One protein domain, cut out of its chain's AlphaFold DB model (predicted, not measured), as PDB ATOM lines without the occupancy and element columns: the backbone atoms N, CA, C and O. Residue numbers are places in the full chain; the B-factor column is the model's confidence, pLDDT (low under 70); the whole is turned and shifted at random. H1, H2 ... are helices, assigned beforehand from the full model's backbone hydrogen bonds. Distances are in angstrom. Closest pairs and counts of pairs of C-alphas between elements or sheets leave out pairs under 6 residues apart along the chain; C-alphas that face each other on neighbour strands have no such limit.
ATOM      1  N   LEU A 651     141.115 169.824 127.461       92.38
ATOM      2  CA  LEU A 651     141.508 170.392 126.166       92.38
ATOM      3  C   LEU A 651     141.261 171.903 126.103       92.38
ATOM      4  O   LEU A 651     142.115 172.629 125.589       92.38
ATOM      5  N   ARG A 652     140.157 172.397 126.682       91.56
ATOM      6  CA  ARG A 652     139.909 173.841 126.844       91.56
ATOM      7  C   ARG A 652     140.986 174.502 127.693       91.56
ATOM      8  O   ARG A 652     141.515 175.531 127.288       91.56
ATOM      9  N   GLY A 653     141.359 173.892 128.820       89.38
ATOM     10  CA  GLY A 653     142.451 174.378 129.671       89.38
ATOM     11  C   GLY A 653     143.812 174.426 128.962       89.38
ATOM     12  O   GLY A 653     144.668 175.226 129.329       89.38
ATOM     13  N   GLN A 654     144.008 173.610 127.920       88.44
ATOM     14  CA  GLN A 654     145.208 173.593 127.072       88.44
ATOM     15  C   GLN A 654     145.135 174.547 125.862       88.44
ATOM     16  O   GLN A 654     146.082 174.592 125.079       88.44
ATOM     17  N   GLY A 655     144.029 175.276 125.665       88.19
ATOM     18  CA  GLY A 655     143.810 176.145 124.499       88.19
ATOM     19  C   GLY A 655     143.409 175.410 123.209       88.19
ATOM     20  O   GLY A 655     143.302 176.025 122.150       88.19
ATOM     21  N   ARG A 656     143.165 174.091 123.262       92.12
ATOM     22  CA  ARG A 656     142.773 173.252 122.109       92.12
ATOM     23  C   ARG A 656     141.253 173.243 121.931       92.12
ATOM     24  O   ARG A 656     140.596 172.205 122.014       92.12
ATOM     25  N   HIS A 657     140.690 174.424 121.700       91.81
ATOM     26  CA  HIS A 657     139.242 174.643 121.688       91.81
ATOM     27  C   HIS A 657     138.513 173.956 120.520       91.81
ATOM     28  O   HIS A 657     137.396 173.479 120.703       91.81
ATOM     29  N   THR A 658     139.146 173.818 119.351       91.88
ATOM     30  CA  THR A 658     138.553 173.128 118.188       91.88
ATOM     31  C   THR A 658     138.317 171.638 118.441       91.88
ATOM     32  O   THR A 658     137.307 171.075 118.028       91.88
ATOM     33  N   GLU A 659     139.231 170.982 119.156       92.44
ATOM     34  CA  GLU A 659     139.095 169.572 119.524       92.44
ATOM     35  C   GLU A 659     138.077 169.365 120.644       92.44
ATOM     36  O   GLU A 659     137.306 168.407 120.599       92.44
ATOM     37  N   ALA A 660     138.029 170.288 121.611       93.06
ATOM     38  CA  ALA A 660     136.988 170.294 122.632       93.06
ATOM     39  C   ALA A 660     135.593 170.463 122.007       93.06
ATOM     40  O   ALA A 660     134.681 169.721 122.360       93.06
ATOM     41  N   ALA A 661     135.441 171.358 121.021       92.62
ATOM     42  CA  ALA A 661     134.182 171.545 120.301       92.62
ATOM     43  C   ALA A 661     133.692 170.252 119.634       92.62
ATOM     44  O   ALA A 661     132.516 169.920 119.739       92.62
ATOM     45  N   ARG A 662     134.596 169.466 119.029       92.12
ATOM     46  CA  ARG A 662     134.246 168.166 118.428       92.12
ATOM     47  C   ARG A 662     133.731 167.165 119.460       92.12
ATOM     48  O   ARG A 662     132.807 166.418 119.150       92.12
ATOM     49  N   LEU A 663     134.307 167.143 120.665       92.44
ATOM     50  CA  LEU A 663     133.813 166.307 121.766       92.44
ATOM     51  C   LEU A 663     132.414 166.747 122.220       92.44
ATOM     52  O   LEU A 663     131.544 165.892 122.388       92.44
ATOM     53  N   TYR A 664     132.189 168.055 122.378       91.94
ATOM     54  CA  TYR A 664     130.878 168.590 122.750       91.94
ATOM     55  C   TYR A 664     129.810 168.299 121.686       91.94
ATOM     56  O   TYR A 664     128.746 167.792 122.028       91.94
ATOM     57  N   GLU A 665     130.131 168.498 120.407       90.06
ATOM     58  CA  GLU A 665     129.237 168.242 119.269       90.06
ATOM     59  C   GLU A 665     128.911 166.747 119.115       90.06
ATOM     60  O   GLU A 665     127.749 166.351 119.141       90.06
ATOM     61  N   HIS A 666     129.931 165.893 118.975       88.12
ATOM     62  CA  HIS A 666     129.728 164.507 118.536       88.12
ATOM     63  C   HIS A 666     129.453 163.531 119.682       88.12
ATOM     64  O   HIS A 666     128.781 162.519 119.476       88.12
ATOM     65  N   HIS A 667     130.008 163.780 120.873       86.19
ATOM     66  CA  HIS A 667     129.961 162.821 121.982       86.19
ATOM     67  C   HIS A 667     129.069 163.260 123.144       86.19
ATOM     68  O   HIS A 667     128.531 162.393 123.833       86.19
ATOM     69  N   LEU A 668     128.907 164.567 123.369       89.25
ATOM     70  CA  LEU A 668     128.085 165.101 124.461       89.25
ATOM     71  C   LEU A 668     126.752 165.694 123.987       89.25
ATOM     72  O   LEU A 668     125.877 165.890 124.826       89.25
ATOM     73  N   ALA A 669     126.593 165.931 122.679       87.06
ATOM     74  CA  ALA A 669     125.450 166.628 122.086       87.06
ATOM     75  C   ALA A 669     125.155 167.985 122.766       87.06
ATOM     76  O   ALA A 669     124.002 168.379 122.918       87.06
ATOM     77  N   ASP A 670     126.213 168.681 123.196       90.81
ATOM     78  CA  ASP A 670     126.145 170.004 123.818       90.81
ATOM     79  C   ASP A 670     126.525 171.068 122.783       90.81
ATOM     80  O   ASP A 670     127.690 171.415 122.578       90.81
ATOM     81  N   GLU A 671     125.508 171.526 122.062       90.12
ATOM     82  CA  GLU A 671     125.647 172.445 120.933       90.12
ATOM     83  C   GLU A 671     126.128 173.836 121.377       90.12
ATOM     84  O   GLU A 671     126.874 174.499 120.656       90.12
ATOM     85  N   GLU A 672     125.729 174.273 122.574       91.31
ATOM     86  CA  GLU A 672     126.062 175.592 123.116       91.31
ATOM     87  C   GLU A 672     127.546 175.687 123.457       91.31
ATOM     88  O   GLU A 672     128.241 176.588 122.983       91.31
ATOM     89  N   GLU A 673     128.058 174.705 124.201       91.56
ATOM     90  CA  GLU A 673     129.476 174.640 124.551       91.56
ATOM     91  C   GLU A 673     130.357 174.370 123.323       91.56
ATOM     92  O   GLU A 673     131.483 174.876 123.246       91.56
ATOM     93  N   ALA A 674     129.853 173.637 122.323       92.50
ATOM     94  CA  ALA A 674     130.550 173.449 121.054       92.50
ATOM     95  C   ALA A 674     130.711 174.775 120.289       92.50
ATOM     96  O   ALA A 674     131.828 175.115 119.883       92.50
ATOM     97  N   VAL A 675     129.637 175.566 120.149       92.06
ATOM     98  CA  VAL A 675     129.697 176.898 119.518       92.06
ATOM     99  C   VAL A 675     130.574 177.850 120.338       92.06
ATOM    100  O   VAL A 675     131.427 178.533 119.769       92.06
ATOM    101  N   ALA A 676     130.458 177.850 121.667       91.81
ATOM    102  CA  ALA A 676     131.315 178.653 122.539       91.81
ATOM    103  C   ALA A 676     132.807 178.303 122.363       91.81
ATOM    104  O   ALA A 676     133.646 179.195 122.233       91.81
ATOM    105  N   CYS A 677     133.157 177.018 122.259       92.62
ATOM    106  CA  CYS A 677     134.532 176.595 121.990       92.62
ATOM    107  C   CYS A 677     135.023 177.015 120.592       92.62
ATOM    108  O   CYS A 677     136.157 177.478 120.467       92.62
ATOM    109  N   LEU A 678     134.197 176.908 119.545       92.31
ATOM    110  CA  LEU A 678     134.573 177.345 118.190       92.31
ATOM    111  C   LEU A 678     134.770 178.865 118.102       92.31
ATOM    112  O   LEU A 678     135.719 179.323 117.466       92.31
ATOM    113  N   THR A 679     133.934 179.646 118.795       91.81
ATOM    114  CA  THR A 679     134.106 181.107 118.878       91.81
ATOM    115  C   THR A 679     135.390 181.489 119.613       91.81
ATOM    116  O   THR A 679     136.135 182.335 119.126       91.81
ATOM    117  N   ALA A 680     135.719 180.809 120.716       90.19
ATOM    118  CA  ALA A 680     136.987 181.001 121.423       90.19
ATOM    119  C   ALA A 680     138.212 180.587 120.581       90.19
ATOM    120  O   ALA A 680     139.291 181.151 120.749       90.19
ATOM    121  N   ALA A 681     138.057 179.626 119.663       89.12
ATOM    122  CA  ALA A 681     139.107 179.206 118.735       89.12
ATOM    123  C   ALA A 681     139.336 180.181 117.563       89.12
ATOM    124  O   ALA A 681     140.338 180.057 116.863       89.12
ATOM    125  N   GLY A 682     138.412 181.116 117.316       88.12
ATOM    126  CA  GLY A 682     138.420 181.960 116.118       88.12
ATOM    127  C   GLY A 682     137.978 181.241 114.834       88.12
ATOM    128  O   GLY A 682     138.189 181.768 113.741       88.12
ATOM    129  N   GLU A 683     137.348 180.066 114.948       91.75
ATOM    130  CA  GLU A 683     136.805 179.287 113.823       91.75
ATOM    131  C   GLU A 683     135.369 179.729 113.507       91.75
ATOM    132  O   GLU A 683     134.386 179.009 113.703       91.75
ATOM    133  N   TRP A 684     135.238 180.973 113.042       91.00
ATOM    134  CA  TRP A 684     133.946 181.647 112.884       91.00
ATOM    135  C   TRP A 684     133.009 180.950 111.898       91.00
ATOM    136  O   TRP A 684     131.811 180.854 112.150       91.00
ATOM    137  N   GLN A 685     133.540 180.451 110.780       91.00
ATOM    138  CA  GLN A 685     132.736 179.780 109.755       91.00
ATOM    139  C   GLN A 685     132.116 178.484 110.285       91.00
ATOM    140  O   GLN A 685     130.944 178.223 110.026       91.00
ATOM    141  N   ASP A 686     132.869 177.712 111.073       89.88
ATOM    142  CA  ASP A 686     132.362 176.493 111.699       89.88
ATOM    143  C   ASP A 686     131.376 176.799 112.829       89.88
ATOM    144  O   ASP A 686     130.358 176.119 112.929       89.88
ATOM    145  N   ALA A 687     131.602 177.853 113.622       91.44
ATOM    146  CA  ALA A 687     130.632 178.304 114.622       91.44
ATOM    147  C   ALA A 687     129.295 178.718 113.974       91.44
ATOM    148  O   ALA A 687     128.227 178.315 114.436       91.44
ATOM    149  N   LEU A 688     129.350 179.471 112.864       89.50
ATOM    150  CA  LEU A 688     128.175 179.850 112.072       89.50
ATOM    151  C   LEU A 688     127.479 178.620 111.484       89.50
ATOM    152  O   LEU A 688     126.261 178.490 111.607       89.50
ATOM    153  N   ARG A 689     128.239 177.713 110.859       91.81
ATOM    154  CA  ARG A 689     127.720 176.466 110.285       91.81
ATOM    155  C   ARG A 689     127.010 175.633 111.346       91.81
ATOM    156  O   ARG A 689     125.904 175.170 111.088       91.81
ATOM    157  N   LEU A 690     127.624 175.462 112.517       91.69
ATOM    158  CA  LEU A 690     127.098 174.639 113.602       91.69
ATOM    159  C   LEU A 690     125.805 175.231 114.180       91.69
ATOM    160  O   LEU A 690     124.800 174.529 114.260       91.69
ATOM    161  N   ALA A 691     125.783 176.535 114.469       90.00
ATOM    162  CA  ALA A 691     124.584 177.219 114.961       90.00
ATOM    163  C   ALA A 691     123.389 177.088 113.992       90.00
ATOM    164  O   ALA A 691     122.266 176.823 114.419       90.00
ATOM    165  N   HIS A 692     123.623 177.207 112.679       89.19
ATOM    166  CA  HIS A 692     122.567 177.017 111.678       89.19
ATOM    167  C   HIS A 692     122.179 175.545 111.490       89.19
ATOM    168  O   HIS A 692     120.999 175.254 111.310       89.19
TER     169      HIS A 692
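Overview. This is residues 651 to 692 of the 946 residues of the protein "Elongator complex protein 1" of Portunus trituberculatus (UniProt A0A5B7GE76). Three helices run up and down in a zigzag, H2 at the corner of an open V with H1 packed on one side of it and H3 on another. Residues 651 to 656 lead into H1. The printed part has 42 residues, with three named helices in the order H1, H2, H3 and no named strand: all helix. It is compact, with a radius of gyration of the C-alphas of 9.0 A, and flat, spanning 27 by 21 by 11 A.

Along the chain. H1, residues 657 to 668, begins at C-alpha (139.242, 174.643, 121.688) and is 14.9 A long. H2, residues 671 to 681, measures 15.2 A. H3, residues 684 to 692, measures 12.3 A and ends at C-alpha (122.567, 177.017, 111.678).

Arrangement. H1 and H2 form a helical hairpin: they touch, closest at the C-alphas of Ala 661 and Ala 674, 4.2 A apart, at a shallow tilt of 11 degrees, opposite ways. H2 and H3 form another, closest at the C-alphas of Val 675 and Ala 687, 5.2 A, also at 11 degrees, opposite ways. H1 and H3 are apart. In H1, H2 and H3 every O i to N i+4 pair is within hydrogen-bond range.

Size, cuts and confidence. The C-alphas farthest apart, of Gln 654 and His 692, are 27.6 A apart. The printed part has no cut, both links are tight, and no printed residue is under 70 in pLDDT.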